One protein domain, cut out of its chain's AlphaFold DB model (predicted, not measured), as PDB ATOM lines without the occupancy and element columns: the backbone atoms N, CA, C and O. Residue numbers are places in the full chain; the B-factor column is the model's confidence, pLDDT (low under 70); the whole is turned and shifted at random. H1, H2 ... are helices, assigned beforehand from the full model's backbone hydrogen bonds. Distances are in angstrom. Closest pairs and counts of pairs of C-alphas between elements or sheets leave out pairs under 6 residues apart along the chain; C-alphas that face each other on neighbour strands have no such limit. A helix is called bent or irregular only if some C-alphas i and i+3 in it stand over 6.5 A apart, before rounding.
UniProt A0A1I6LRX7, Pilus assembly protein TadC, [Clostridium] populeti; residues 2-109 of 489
ATOM      1  N   GLN A   2     142.484  83.965 103.495       63.19
ATOM      2  CA  GLN A   2     142.253  84.389 104.899       63.19
ATOM      3  C   GLN A   2     140.815  84.187 105.419       63.19
ATOM      4  O   GLN A   2     140.632  83.830 106.577       63.19
ATOM      5  N   TYR A   3     139.807  84.351 104.557       69.12
ATOM      6  CA  TYR A   3     138.402  84.096 104.899       69.12
ATOM      7  C   TYR A   3     138.150  82.632 105.296       69.12
ATOM      8  O   TYR A   3     137.571  82.364 106.342       69.12
ATOM      9  N   TYR A   4     138.663  81.686 104.502       74.94
ATOM     10  CA  TYR A   4     138.536  80.255 104.786       74.94
ATOM     11  C   TYR A   4     139.256  79.859 106.076       74.94
ATOM     12  O   TYR A   4     138.749  79.025 106.815       74.94
ATOM     13  N   ALA A   5     140.385  80.502 106.392       76.25
ATOM     14  CA  ALA A   5     141.088  80.275 107.652       76.25
ATOM     15  C   ALA A   5     140.269  80.743 108.870       76.25
ATOM     16  O   ALA A   5     140.164  80.009 109.847       76.25
ATOM     17  N   LEU A   6     139.648  81.928 108.808       77.12
ATOM     18  CA  LEU A   6     138.776  82.435 109.879       77.12
ATOM     19  C   LEU A   6     137.509  81.587 110.044       77.12
ATOM     20  O   LEU A   6     137.132  81.263 111.169       77.12
ATOM     21  N   ALA A   7     136.889  81.186 108.932       78.38
ATOM     22  CA  ALA A   7     135.723  80.309 108.937       78.38
ATOM     23  C   ALA A   7     136.054  78.913 109.494       78.38
ATOM     24  O   ALA A   7     135.306  78.390 110.318       78.38
ATOM     25  N   ALA A   8     137.201  78.335 109.119       82.00
ATOM     26  CA  ALA A   8     137.675  77.069 109.671       82.00
ATOM     27  C   ALA A   8     137.922  77.167 111.183       82.00
ATOM     28  O   ALA A   8     137.547  76.268 111.931       82.00
ATOM     29  N   LEU A   9     138.495  78.277 111.655       81.44
ATOM     30  CA  LEU A   9     138.764  78.491 113.076       81.44
ATOM     31  C   LEU A   9     137.459  78.610 113.887       81.44
ATOM     32  O   LEU A   9     137.335  77.984 114.939       81.44
ATOM     33  N   ALA A  10     136.452  79.314 113.360       80.94
ATOM     34  CA  ALA A  10     135.113  79.344 113.948       80.94
ATOM     35  C   ALA A  10     134.455  77.947 113.965       80.94
ATOM     36  O   ALA A  10     133.893  77.543 114.983       80.94
ATOM     37  N   ALA A  11     134.587  77.168 112.885       82.25
ATOM     38  CA  ALA A  11     134.061  75.802 112.815       82.25
ATOM     39  C   ALA A  11     134.710  74.874 113.857       82.25
ATOM     40  O   ALA A  11     134.007  74.139 114.550       82.25
ATOM     41  N   VAL A  12     136.033  74.956 114.043       84.94
ATOM     42  CA  VAL A  12     136.753  74.200 115.083       84.94
ATOM     43  C   VAL A  12     136.226  74.540 116.479       84.94
ATOM     44  O   VAL A  12     136.064  73.640 117.302       84.94
ATOM     45  N   GLN A  13     135.913  75.809 116.756       80.50
ATOM     46  CA  GLN A  13     135.351  76.213 118.049       80.50
ATOM     47  C   GLN A  13     133.947  75.659 118.285       80.50
ATOM     48  O   GLN A  13     133.648  75.227 119.398       80.50
ATOM     49  N   ILE A  14     133.112  75.620 117.245       82.12
ATOM     50  CA  ILE A  14     131.765  75.042 117.309       82.12
ATOM     51  C   ILE A  14     131.843  73.529 117.549       82.12
ATOM     52  O   ILE A  14     131.155  73.013 118.428       82.12
ATOM     53  N   ILE A  15     132.723  72.824 116.830       83.44
ATOM     54  CA  ILE A  15     132.937  71.380 117.005       83.44
ATOM     55  C   ILE A  15     133.465  71.089 118.413       83.44
ATOM     56  O   ILE A  15     132.934  70.226 119.110       83.44
ATOM     57  N   PHE A  16     134.478  71.835 118.863       82.19
ATOM     58  CA  PHE A  16     135.034  71.689 120.206       82.19
ATOM     59  C   PHE A  16     133.970  71.918 121.287       82.19
ATOM     60  O   PHE A  16     133.891  71.159 122.255       82.19
ATOM     61  N   PHE A  17     133.124  72.933 121.110       79.19
ATOM     62  CA  PHE A  17     132.003  73.186 122.004       79.19
ATOM     63  C   PHE A  17     131.027  72.001 122.037       79.19
ATOM     64  O   PHE A  17     130.703  71.511 123.117       79.19
ATOM     65  N   TRP A  18     130.615  71.495 120.873       80.25
ATOM     66  CA  TRP A  18     129.649  70.401 120.775       80.25
ATOM     67  C   TRP A  18     130.154  69.114 121.440       80.25
ATOM     68  O   TRP A  18     129.446  68.511 122.244       80.25
ATOM     69  N   VAL A  19     131.418  68.752 121.199       80.94
ATOM     70  CA  VAL A  19     132.058  67.563 121.789       80.94
ATOM     71  C   VAL A  19     132.175  67.671 123.311       80.94
ATOM     72  O   VAL A  19     132.073  66.673 124.022       80.94
ATOM     73  N   THR A  20     132.408  68.875 123.833       81.12
ATOM     74  CA  THR A  20     132.704  69.063 125.259       81.12
ATOM     75  C   THR A  20     131.510  69.478 126.111       81.12
ATOM     76  O   THR A  20     131.600  69.442 127.340       81.12
ATOM     77  N   HIS A  21     130.372  69.809 125.498       76.88
ATOM     78  CA  HIS A  21     129.164  70.225 126.208       76.88
ATOM     79  C   HIS A  21     128.636  69.153 127.180       76.88
ATOM     80  O   HIS A  21     128.140  69.478 128.258       76.88
ATOM     81  N   SER A  22     128.812  67.871 126.850       72.56
ATOM     82  CA  SER A  22     128.374  66.737 127.676       72.56
ATOM     83  C   SER A  22     129.339  66.371 128.816       72.56
ATOM     84  O   SER A  22     129.087  65.405 129.539       72.56
ATOM     85  N   TYR A  23     130.441  67.111 129.000       79.50
ATOM     86  CA  TYR A  23     131.427  66.824 130.041       79.50
ATOM     87  C   TYR A  23     130.870  67.090 131.449       79.50
ATOM     88  O   TYR A  23     130.417  68.192 131.766       79.50
ATOM     89  N   LYS A  24     130.935  66.078 132.323       74.88
ATOM     90  CA  LYS A  24     130.446  66.146 133.708       74.88
ATOM     91  C   LYS A  24     131.626  66.219 134.682       74.88
ATOM     92  O   LYS A  24     132.417  65.286 134.764       74.88
ATOM     93  N   ASP A  25     131.710  67.305 135.452       79.50
ATOM     94  CA  ASP A  25     132.649  67.467 136.573       79.50
ATOM     95  C   ASP A  25     131.846  67.696 137.872       79.50
ATOM     96  O   ASP A  25     130.873  68.459 137.854       79.50
ATOM     97  N   PRO A  26     132.211  67.065 139.003       76.88
ATOM     98  CA  PRO A  26     131.473  67.196 140.263       76.88
ATOM     99  C   PRO A  26     131.380  68.642 140.773       76.88
ATOM    100  O   PRO A  26     130.393  69.000 141.409       76.88
ATOM    101  N   TYR A  27     132.347  69.504 140.443       75.81
ATOM    102  CA  TYR A  27     132.346  70.912 140.859       75.81
ATOM    103  C   TYR A  27     131.533  71.821 139.924       75.81
ATOM    104  O   TYR A  27     131.330  72.997 140.224       75.81
ATOM    105  N   LEU A  28     131.053  71.308 138.788       75.75
ATOM    106  CA  LEU A  28     130.422  72.120 137.747       75.75
ATOM    107  C   LEU A  28     129.124  72.773 138.247       75.75
ATOM    108  O   LEU A  28     128.912  73.963 138.028       75.75
ATOM    109  N   LYS A  29     128.304  72.039 139.013       73.44
ATOM    110  CA  LYS A  29     127.062  72.570 139.607       73.44
ATOM    111  C   LYS A  29     127.323  73.715 140.598       73.44
ATOM    112  O   LYS A  29     126.623  74.723 140.558       73.44
ATOM    113  N   GLU A  30     128.356  73.601 141.435       74.31
ATOM    114  CA  GLU A  30     128.723  74.639 142.414       74.31
ATOM    115  C   GLU A  30     129.311  75.896 141.755       74.31
ATOM    116  O   GLU A  30     129.080  77.019 142.206       74.31
ATOM    117  N   ILE A  31     130.064  75.728 140.666       74.81
ATOM    118  CA  ILE A  31     130.710  76.830 139.944       74.81
ATOM    119  C   ILE A  31     129.678  77.683 139.180       74.81
ATOM    120  O   ILE A  31     129.798  78.911 139.135       74.81
ATOM    121  N   VAL A  32     128.661  77.047 138.588       63.81
ATOM    122  CA  VAL A  32     127.679  77.692 137.694       63.81
ATOM    123  C   VAL A  32     126.687  78.596 138.437       63.81
ATOM    124  O   VAL A  32     126.208  79.575 137.864       63.81
ATOM    125  N   HIS A  33     126.431  78.353 139.726       58.00
ATOM    126  CA  HIS A  33     125.408  79.074 140.497       58.00
ATOM    127  C   HIS A  33     125.650  80.597 140.607       58.00
ATOM    128  O   HIS A  33     124.719  81.354 140.875       58.00
ATOM    129  N   LYS A  34     126.886  81.075 140.395       57.59
ATOM    130  CA  LYS A  34     127.251  82.485 140.619       57.59
ATOM    131  C   LYS A  34     127.338  83.344 139.348       57.59
ATOM    132  O   LYS A  34     127.120  84.541 139.445       57.59
ATOM    133  N   ASN A  35     127.633  82.754 138.183       61.25
ATOM    134  CA  ASN A  35     127.795  83.465 136.901       61.25
ATOM    135  C   ASN A  35     127.169  82.648 135.756       61.25
ATOM    136  O   ASN A  35     127.842  81.814 135.149       61.25
ATOM    137  N   ARG A  36     125.887  82.898 135.448       63.16
ATOM    138  CA  ARG A  36     125.128  82.145 134.427       63.16
ATOM    139  C   ARG A  36     125.496  82.468 132.975       63.16
ATOM    140  O   ARG A  36     125.249  81.646 132.111       63.16
ATOM    141  N   ILE A  37     126.075  83.636 132.693       71.75
ATOM    142  CA  ILE A  37     126.326  84.076 131.306       71.75
ATOM    143  C   ILE A  37     127.528  83.341 130.689       71.75
ATOM    144  O   ILE A  37     127.504  82.952 129.529       71.75
ATOM    145  N   LEU A  38     128.584  83.113 131.476       80.31
ATOM    146  CA  LEU A  38     129.836  82.488 131.018       80.31
ATOM    147  C   LEU A  38     129.889  80.974 131.274       80.31
ATOM    148  O   LEU A  38     130.833  80.314 130.840       80.31
ATOM    149  N   SER A  39     128.888  80.419 131.967       77.12
ATOM    150  CA  SER A  39     128.837  79.001 132.351       77.12
ATOM    151  C   SER A  39     128.847  78.048 131.158       77.12
ATOM    152  O   SER A  39     129.311  76.919 131.291       77.12
ATOM    153  N   PHE A  40     128.396  78.523 129.996       81.00
ATOM    154  CA  PHE A  40     128.407  77.809 128.723       81.00
ATOM    155  C   PHE A  40     129.781  77.216 128.377       81.00
ATOM    156  O   PHE A  40     129.868  76.088 127.899       81.00
ATOM    157  N   TRP A  41     130.868  77.932 128.682       84.12
ATOM    158  CA  TRP A  41     132.229  77.496 128.361       84.12
ATOM    159  C   TRP A  41     132.833  76.529 129.388       84.12
ATOM    160  O   TRP A  41     133.864  75.909 129.127       84.12
ATOM    161  N   TYR A  42     132.240  76.408 130.578       85.50
ATOM    162  CA  TYR A  42     132.880  75.734 131.711       85.50
ATOM    163  C   TYR A  42     133.122  74.229 131.502       85.50
ATOM    164  O   TYR A  42     134.215  73.789 131.865       85.50
ATOM    165  N   PRO A  43     132.206  73.443 130.896       85.44
ATOM    166  CA  PRO A  43     132.449  72.026 130.613       85.44
ATOM    167  C   PRO A  43     133.685  71.795 129.732       85.44
ATOM    168  O   PRO A  43     134.574  71.033 130.110       85.44
ATOM    169  N   GLY A  44     133.803  72.521 128.614       84.56
ATOM    170  CA  GLY A  44     134.944  72.397 127.701       84.56
ATOM    171  C   GLY A  44     136.262  72.888 128.278       84.56
ATOM    172  O   GLY A  44     137.300  72.255 128.083       84.56
ATOM    173  N   ILE A  45     136.228  73.965 129.064       86.12
ATOM    174  CA  ILE A  45     137.424  74.449 129.757       86.12
ATOM    175  C   ILE A  45     137.896  73.426 130.797       86.12
ATOM    176  O   ILE A  45     139.090  73.146 130.875       86.12
ATOM    177  N   LEU A  46     136.985  72.840 131.581       86.62
ATOM    178  CA  LEU A  46     137.345  71.826 132.577       86.62
ATOM    179  C   LEU A  46     137.891  70.557 131.926       86.62
ATOM    180  O   LEU A  46     138.887  70.026 132.412       86.62
ATOM    181  N   PHE A  47     137.305  70.118 130.809       86.62
ATOM    182  CA  PHE A  47     137.832  69.004 130.024       86.62
ATOM    183  C   PHE A  47     139.291  69.247 129.606       86.62
ATOM    184  O   PHE A  47     140.151  68.407 129.869       86.62
ATOM    185  N   LEU A  48     139.599  70.417 129.029       85.00
ATOM    186  CA  LEU A  48     140.965  70.771 128.620       85.00
ATOM    187  C   LEU A  48     141.933  70.860 129.802       85.00
ATOM    188  O   LEU A  48     143.021  70.291 129.753       85.00
ATOM    189  N   LEU A  49     141.546  71.562 130.870       86.25
ATOM    190  CA  LEU A  49     142.412  71.760 132.034       86.25
ATOM    191  C   LEU A  49     142.706  70.451 132.771       86.25
ATOM    192  O   LEU A  49     143.819  70.277 133.265       86.25
ATOM    193  N   ASN A  50     141.736  69.534 132.830       86.06
ATOM    194  CA  ASN A  50     141.942  68.201 133.391       86.06
ATOM    195  C   ASN A  50     142.811  67.339 132.462       86.06
ATOM    196  O   ASN A  50     143.698  66.650 132.952       86.06
ATOM    197  N   LYS A  51     142.631  67.417 131.134       86.44
ATOM    198  CA  LYS A  51     143.442  66.662 130.160       86.44
ATOM    199  C   LYS A  51     144.918  67.076 130.157       86.44
ATOM    200  O   LYS A  51     145.782  66.235 129.954       86.44
ATOM    201  N   ILE A  52     145.202  68.359 130.392       86.06
ATOM    202  CA  ILE A  52     146.571  68.906 130.476       86.06
ATOM    203  C   ILE A  52     147.123  68.809 131.917       86.06
ATOM    204  O   ILE A  52     148.215  69.288 132.208       86.06
ATOM    205  N   ASP A  53     146.377  68.207 132.852       85.00
ATOM    206  CA  ASP A  53     146.774  68.062 134.259       85.00
ATOM    207  C   ASP A  53     147.143  69.400 134.943       85.00
ATOM    208  O   ASP A  53     147.896  69.458 135.922       85.00
ATOM    209  N   TYR A  54     146.557  70.512 134.476       85.31
ATOM    210  CA  TYR A  54     146.916  71.869 134.903       85.31
ATOM    211  C   TYR A  54     146.820  72.056 136.424       85.31
ATOM    212  O   TYR A  54     147.659  72.719 137.040       85.31
ATOM    213  N   PHE A  55     145.823  71.435 137.059       85.12
ATOM    214  CA  PHE A  55     145.577  71.552 138.498       85.12
ATOM    215  C   PHE A  55     146.651  70.893 139.381       85.12
ATOM    216  O   PHE A  55     146.658  71.148 140.587       85.12
ATOM    217  N   LYS A  56     147.560  70.092 138.808       84.06
ATOM    218  CA  LYS A  56     148.722  69.514 139.508       84.06
ATOM    219  C   LYS A  56     149.963  70.417 139.458       84.06
ATOM    220  O   LYS A  56     150.933  70.163 140.160       84.06
ATOM    221  N   THR A  57     149.950  71.478 138.650       86.12
ATOM    222  CA  THR A  57     151.119  72.352 138.468       86.12
ATOM    223  C   THR A  57     151.408  73.227 139.695       86.12
ATOM    224  O   THR A  57     150.502  73.677 140.402       86.12
ATOM    225  N   GLN A  58     152.681  73.580 139.907       85.75
ATOM    226  CA  GLN A  58     153.087  74.475 141.002       85.75
ATOM    227  C   GLN A  58     152.432  75.867 140.891       85.75
ATOM    228  O   GLN A  58     152.114  76.506 141.896       85.75
ATOM    229  N   LYS A  59     152.187  76.342 139.661       83.81
ATOM    230  CA  LYS A  59     151.493  77.613 139.399       83.81
ATOM    231  C   LYS A  59     150.040  77.569 139.881       83.81
ATOM    232  O   LYS A  59     149.604  78.492 140.570       83.81
ATOM    233  N   ALA A  60     149.327  76.485 139.576       83.38
ATOM    234  CA  ALA A  60     147.969  76.238 140.051       83.38
ATOM    235  C   ALA A  60     147.906  76.155 141.586       83.38
ATOM    236  O   ALA A  60     146.989  76.695 142.206       83.38
ATOM    237  N   GLU A  61     148.917  75.556 142.221       85.56
ATOM    238  CA  GLU A  61     149.000  75.509 143.679       85.56
ATOM    239  C   GLU A  61     149.180  76.902 144.306       85.56
ATOM    240  O   GLU A  61     148.484  77.239 145.270       85.56
ATOM    241  N   ARG A  62     150.075  77.732 143.748       85.31
ATOM    242  CA  ARG A  62     150.308  79.114 144.208       85.31
ATOM    243  C   ARG A  62     149.051  79.978 144.072       85.31
ATOM    244  O   ARG A  62     148.672  80.647 145.033       85.31
ATOM    245  N   GLU A  63     148.379  79.930 142.923       85.00
ATOM    246  CA  GLU A  63     147.119  80.657 142.698       85.00
ATOM    247  C   GLU A  63     145.996  80.146 143.612       85.00
ATOM    248  O   GLU A  63     145.267  80.940 144.203       85.00
ATOM    249  N   GLY A  64     145.903  78.831 143.829       84.56
ATOM    250  CA  GLY A  64     144.947  78.253 144.772       84.56
ATOM    251  C   GLY A  64     145.148  78.773 146.199       84.56
ATOM    252  O   GLY A  64     144.179  79.159 146.851       84.56
ATOM    253  N   LYS A  65     146.400  78.854 146.677       86.00
ATOM    254  CA  LYS A  65     146.727  79.427 147.998       86.00
ATOM    255  C   LYS A  65     146.309  80.899 148.103       86.00
ATOM    256  O   LYS A  65     145.779  81.301 149.132       86.00
ATOM    257  N   ARG A  66     146.507  81.686 147.040       87.19
ATOM    258  CA  ARG A  66     146.081  83.095 146.961       87.19
ATOM    259  C   ARG A  66     144.561  83.248 147.031       87.19
ATOM    260  O   ARG A  66     144.063  84.082 147.780       87.19
ATOM    261  N   LEU A  67     143.819  82.426 146.290       85.81
ATOM    262  CA  LEU A  67     142.355  82.487 146.253       85.81
ATOM    263  C   LEU A  67     141.707  82.082 147.581       85.81
ATOM    264  O   LEU A  67     140.702  82.680 147.960       85.81
ATOM    265  N   VAL A  68     142.282  81.111 148.299       87.06
ATOM    266  CA  VAL A  68     141.798  80.703 149.632       87.06
ATOM    267  C   VAL A  68     141.890  81.855 150.634       87.06
ATOM    268  O   VAL A  68     140.957  82.044 151.406       87.06
ATOM    269  N   CYS A  69     142.942  82.682 150.580       84.56
ATOM    270  CA  CYS A  69     143.041  83.871 151.435       84.56
ATOM    271  C   CYS A  69     141.892  84.867 151.193       84.56
ATOM    272  O   CYS A  69     141.427  85.506 152.130       84.56
ATOM    273  N   LEU A  70     141.412  85.003 149.952       84.31
ATOM    274  CA  LEU A  70     140.307  85.912 149.611       84.31
ATOM    275  C   LEU A  70     138.926  85.363 149.990       84.31
ATOM    276  O   LEU A  70     137.975  86.134 150.092       84.31
ATOM    277  N   TYR A  71     138.789  84.047 150.137       83.25
ATOM    278  CA  TYR A  71     137.513  83.395 150.417       83.25
ATOM    279  C   TYR A  71     137.699  82.272 151.443       83.25
ATOM    280  O   TYR A  71     137.734  81.093 151.066       83.25
ATOM    281  N   PRO A  72     137.824  82.622 152.731       78.81
ATOM    282  CA  PRO A  72     138.077  81.641 153.772       78.81
ATOM    283  C   PRO A  72     136.901  80.664 153.924       78.81
ATOM    284  O   PRO A  72     135.732  81.023 153.768       78.81
ATOM    285  N   GLY A  73     137.218  79.396 154.200       73.62
ATOM    286  CA  GLY A  73     136.234  78.322 154.392       73.62
ATOM    287  C   GLY A  73     135.725  77.634 153.117       73.62
ATOM    288  O   GLY A  73     134.960  76.681 153.225       73.62
ATOM    289  N   LEU A  74     136.145  78.063 151.920       81.75
ATOM    290  CA  LEU A  74     135.859  77.356 150.664       81.75
ATOM    291  C   LEU A  74     137.022  76.448 150.248       81.75
ATOM    292  O   LEU A  74     138.193  76.747 150.491       81.75
ATOM    293  N   SER A  75     136.711  75.337 149.571       84.62
ATOM    294  CA  SER A  75     137.742  74.394 149.134       84.62
ATOM    295  C   SER A  75     138.649  75.007 148.051       84.62
ATOM    296  O   SER A  75     138.191  75.606 147.074       84.62
ATOM    297  N   LYS A  76     139.969  74.820 148.200       86.12
ATOM    298  CA  LYS A  76     140.989  75.318 147.255       86.12
ATOM    299  C   LYS A  76     140.703  74.885 145.814       86.12
ATOM    300  O   LYS A  76     140.826  75.687 144.892       86.12
ATOM    301  N   ARG A  77     140.328  73.610 145.627       84.69
ATOM    302  CA  ARG A  77     140.046  73.024 144.306       84.69
ATOM    303  C   ARG A  77     138.853  73.705 143.632       84.69
ATOM    304  O   ARG A  77     138.962  74.056 142.462       84.69
ATOM    305  N   LEU A  78     137.770  73.956 144.372       84.31
ATOM    306  CA  LEU A  78     136.588  74.652 143.855       84.31
ATOM    307  C   LEU A  78     136.923  76.084 143.424       84.31
ATOM    308  O   LEU A  78     136.578  76.495 142.318       84.31
ATOM    309  N   LEU A  79     137.618  76.839 144.282       84.94
ATOM    310  CA  LEU A  79     137.986  78.229 143.999       84.94
ATOM    311  C   LEU A  79     138.879  78.348 142.764       84.94
ATOM    312  O   LEU A  79     138.632  79.197 141.909       84.94
ATOM    313  N   LEU A  80     139.886  77.479 142.667       86.56
ATOM    314  CA  LEU A  80     140.826  77.457 141.554       86.56
ATOM    315  C   LEU A  80     140.137  77.092 140.233       86.56
ATOM    316  O   LEU A  80     140.349  77.776 139.235       86.56
ATOM    317  N   LYS A  81     139.284  76.056 140.235       87.19
ATOM    318  CA  LYS A  81     138.478  75.679 139.064       87.19
ATOM    319  C   LYS A  81     137.571  76.829 138.633       87.19
ATOM    320  O   LYS A  81     137.616  77.230 137.476       87.19
ATOM    321  N   ARG A  82     136.813  77.418 139.566       85.81
ATOM    322  CA  ARG A  82     135.900  78.542 139.293       85.81
ATOM    323  C   ARG A  82     136.612  79.714 138.629       85.81
ATOM    324  O   ARG A  82     136.124  80.256 137.643       85.81
ATOM    325  N   ASP A  83     137.733  80.125 139.202       85.56
ATOM    326  CA  ASP A  83     138.456  81.310 138.765       85.56
ATOM    327  C   ASP A  83     139.122  81.103 137.395       85.56
ATOM    328  O   ASP A  83     138.971  81.940 136.506       85.56
ATOM    329  N   MET A  84     139.753  79.945 137.170       85.69
ATOM    330  CA  MET A  84     140.334  79.599 135.865       85.69
ATOM    331  C   MET A  84     139.269  79.470 134.774       85.69
ATOM    332  O   MET A  84     139.442  80.021 133.686       85.69
ATOM    333  N   CYS A  85     138.145  78.810 135.072       87.00
ATOM    334  CA  CYS A  85     137.013  78.718 134.152       87.00
ATOM    335  C   CYS A  85     136.498  80.100 133.756       87.00
ATOM    336  O   CYS A  85     136.294  80.349 132.573       87.00
ATOM    337  N   TYR A  86     136.346  81.014 134.714       86.50
ATOM    338  CA  TYR A  86     135.894  82.372 134.432       86.50
ATOM    339  C   TYR A  86     136.882  83.150 133.547       86.50
ATOM    340  O   TYR A  86     136.473  83.705 132.527       86.50
ATOM    341  N   ARG A  87     138.182  83.158 133.886       86.62
ATOM    342  CA  ARG A  87     139.211  83.891 133.116       86.62
ATOM    343  C   ARG A  87     139.311  83.382 131.672       86.62
ATOM    344  O   ARG A  87     139.355  84.185 130.742       86.62
ATOM    345  N   ILE A  88     139.322  82.060 131.484       87.88
ATOM    346  CA  ILE A  88     139.418  81.438 130.154       87.88
ATOM    347  C   ILE A  88     138.117  81.634 129.367       87.88
ATOM    348  O   ILE A  88     138.174  81.959 128.183       87.88
ATOM    349  N   ALA A  89     136.949  81.507 130.006       88.06
ATOM    350  CA  ALA A  89     135.659  81.740 129.354       88.06
ATOM    351  C   ALA A  89     135.544  83.171 128.822       88.06
ATOM    352  O   ALA A  89     135.082  83.366 127.703       88.06
ATOM    353  N   LEU A  90     136.018  84.156 129.590       88.38
ATOM    354  CA  LEU A  90     135.994  85.562 129.193       88.38
ATOM    355  C   LEU A  90     136.909  85.823 127.983       88.38
ATOM    356  O   LEU A  90     136.516  86.507 127.038       88.38
ATOM    357  N   CYS A  91     138.101  85.217 127.958       88.88
ATOM    358  CA  CYS A  91     138.996  85.294 126.800       88.88
ATOM    359  C   CYS A  91     138.377  84.629 125.558       88.88
ATOM    360  O   CYS A  91     138.396  85.216 124.477       88.88
ATOM    361  N   ASN A  92     137.774  83.446 125.719       87.50
ATOM    362  CA  ASN A  92     137.098  82.738 124.629       87.50
ATOM    363  C   ASN A  92     135.896  83.523 124.089       87.50
ATOM    364  O   ASN A  92     135.738  83.613 122.875       87.50
ATOM    365  N   SER A  93     135.089  84.153 124.949       87.50
ATOM    366  CA  SER A  93     133.961  84.970 124.488       87.50
ATOM    367  C   SER A  93     134.411  86.186 123.680       87.50
ATOM    368  O   SER A  93     133.810  86.479 122.651       87.50
ATOM    369  N   ILE A  94     135.491  86.864 124.097       89.81
ATOM    370  CA  ILE A  94     136.057  87.997 123.344       89.81
ATOM    371  C   ILE A  94     136.565  87.525 121.985       89.81
ATOM    372  O   ILE A  94     136.317  88.179 120.974       89.81
ATOM    373  N   PHE A  95     137.252  86.383 121.955       89.06
ATOM    374  CA  PHE A  95     137.761  85.818 120.716       89.06
ATOM    375  C   PHE A  95     136.624  85.502 119.733       89.06
ATOM    376  O   PHE A  95     136.658  85.977 118.599       89.06
ATOM    377  N   VAL A  96     135.585  84.782 120.173       87.44
ATOM    378  CA  VAL A  96     134.424  84.438 119.331       87.44
ATOM    379  C   VAL A  96     133.727  85.702 118.826       87.44
ATOM    380  O   VAL A  96     133.534  85.853 117.619       87.44
ATOM    381  N   MET A  97     133.434  86.659 119.712       88.69
ATOM    382  CA  MET A  97     132.804  87.931 119.340       88.69
ATOM    383  C   MET A  97     133.640  88.700 118.302       88.69
ATOM    384  O   MET A  97     133.105  89.200 117.314       88.69
ATOM    385  N   GLY A  98     134.964  88.741 118.485       87.06
ATOM    386  CA  GLY A  98     135.895  89.375 117.555       87.06
ATOM    387  C   GLY A  98     135.929  88.696 116.186       87.06
ATOM    388  O   GLY A  98     135.908  89.380 115.164       87.06
ATOM    389  N   THR A  99     135.920  87.360 116.141       84.38
ATOM    390  CA  THR A  99     135.862  86.623 114.867       84.38
ATOM    391  C   THR A  99     134.558  86.878 114.112       84.38
ATOM    392  O   THR A  99     134.600  87.122 112.905       84.38
ATOM    393  N   ILE A 100     133.419  86.922 114.811       86.06
ATOM    394  CA  ILE A 100     132.112  87.240 114.221       86.06
ATOM    395  C   ILE A 100     132.108  88.670 113.672       86.06
ATOM    396  O   ILE A 100     131.687  88.885 112.538       86.06
ATOM    397  N   PHE A 101     132.630  89.637 114.431       86.69
ATOM    398  CA  PHE A 101     132.720  91.030 113.992       86.69
ATOM    399  C   PHE A 101     133.572  91.188 112.724       86.69
ATOM    400  O   PHE A 101     133.173  91.882 111.789       86.69
ATOM    401  N   ILE A 102     134.716  90.498 112.645       84.00
ATOM    402  CA  ILE A 102     135.573  90.524 111.452       84.00
ATOM    403  C   ILE A 102     134.835  89.922 110.250       84.00
ATOM    404  O   ILE A 102     134.818  90.542 109.186       84.00
ATOM    405  N   LEU A 103     134.176  88.768 110.410       82.81
ATOM    406  CA  LEU A 103     133.383  88.148 109.341       82.81
ATOM    407  C   LEU A 103     132.234  89.058 108.875       82.81
ATOM    408  O   LEU A 103     132.001  89.188 107.674       82.81
ATOM    409  N   PHE A 104     131.563  89.740 109.806       82.56
ATOM    410  CA  PHE A 104     130.481  90.675 109.507       82.56
ATOM    411  C   PHE A 104     130.976  91.928 108.770       82.56
ATOM    412  O   PHE A 104     130.415  92.299 107.739       82.56
ATOM    413  N   SER A 105     132.080  92.530 109.223       77.81
ATOM    414  CA  SER A 105     132.689  93.698 108.565       77.81
ATOM    415  C   SER A 105     133.085  93.410 107.112       77.81
ATOM    416  O   SER A 105     132.903  94.245 106.228       77.81
ATOM    417  N   GLN A 106     133.558  92.193 106.836       72.88
ATOM    418  CA  GLN A 106     133.904  91.751 105.485       72.88
ATOM    419  C   GLN A 106     132.671  91.515 104.604       72.88
ATOM    420  O   GLN A 106     132.769  91.633 103.384       72.88
ATOM    421  N   CYS A 107     131.518  91.196 105.198       73.56
ATOM    422  CA  CYS A 107     130.248  91.076 104.485       73.56
ATOM    423  C   CYS A 107     129.702  92.454 104.080       73.56
ATOM    424  O   CYS A 107     129.265  92.631 102.947       73.56
ATOM    425  N   ILE A 108     129.809  93.451 104.968       69.19
ATOM    426  CA  ILE A 108     129.392  94.836 104.690       69.19
ATOM    427  C   ILE A 108     130.264  95.471 103.603       69.19
ATOM    428  O   ILE A 108     129.738  96.070 102.670       69.19
ATOM    429  N   LEU A 109     131.589  95.297 103.669       63.25
ATOM    430  CA  LEU A 109     132.504  95.858 102.666       63.25
ATOM    431  C   LEU A 109     132.277  95.287 101.258       63.25
ATOM    432  O   LEU A 109     132.554  95.968 100.281       63.25
TER     433      LEU A 109
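This is residues 2 to 109 of the 489 residues of the protein "Pilus assembly protein TadC" of [Clostridium] populeti (UniProt A0A1I6LRX7). One long helix, H5, makes the length of this model, and the other four helices gather on it: H4 lies across its first turns, H3 crosses it at a steep angle, and H1 runs slantwise back beside its later part. H1, H3 and H5 make a slender triangle, while H2, a short helix, packs on H5 near its beginning. The printed part has 108 residues with five named helices, H1 to H5 in that order, and no named strand: the class is all helix, and the helix packing is mostly crossed. The whole is loose, with a radius of gyration of the C-alphas of 16.3 A, and the C-alphas span 54 by 27 by 25 A.

Find C-alpha 2 at (142.253, 84.389, 104.899); from there H1 runs through residues 2 to 20, 27.2 A, to C-alpha 20 at (132.704, 69.063, 125.259). Next comes H2, residues 28 to 32, 6.2 A long. Then look at H3, residues 39 to 51, 19.2 A; it is irregular, with C-alphas 40 and 43 at 7.3 A. H4, residues 58 to 70, is 19.2 A long. H5 holds residues 76 to 109 and runs 49.8 A to C-alpha 109 at (132.504, 95.858, 102.666).

Begin with H5, the hub, which touches the four other helices. Residues 3 to 10 of H1 touch residues 96 to 103 of H5, closest at the C-alphas of Leu 6 and Thr 99, 7.1 A; the two run opposite ways at a shallow tilt of 34 degrees, only just short of steep. At residues 16 to 20, H1 touches H3, about perpendicular at 85 degrees, closest at the C-alphas of Thr 20 and Gly 44, 4.7 A. H3 touches residues 81 to 89 of H5, opposite ways at a steep tilt of 65 degrees, closest at the C-alphas of Trp 41 and Ala 89, 5.5 A. H2 touches residues 78 to 82 of H5, closest at the C-alphas of Ile 31 and Arg 82, 5.5 A. H2 and H3 only just touch, with 3 pairs of C-alphas within 8 A, the closest those of Val 32 and Ser 39, 5.6 A. H4 touches residues 76 to 80 of H5, about perpendicular at 77 degrees, closest at the C-alphas of Gly 64 and Leu 80, 5.3 A. H4 is apart from H1, H2 and H3. In H1, H2 and H5 every O i to N i+4 pair is within hydrogen-bond range; in H3 it is 7 of 9 and in H4 8 of 9.

The outline is only just a rod, and the two C-alphas farthest apart, Gly 73 and Leu 109, are 54.7 A from each other. The printed part has no cut; the link from H4 to H5 is tight and the other three are short. Look for low confidence, pLDDT under 70, at residues 2 to 3, 32 to 36 and 108 to 109; the mean of the printed part is 81.3.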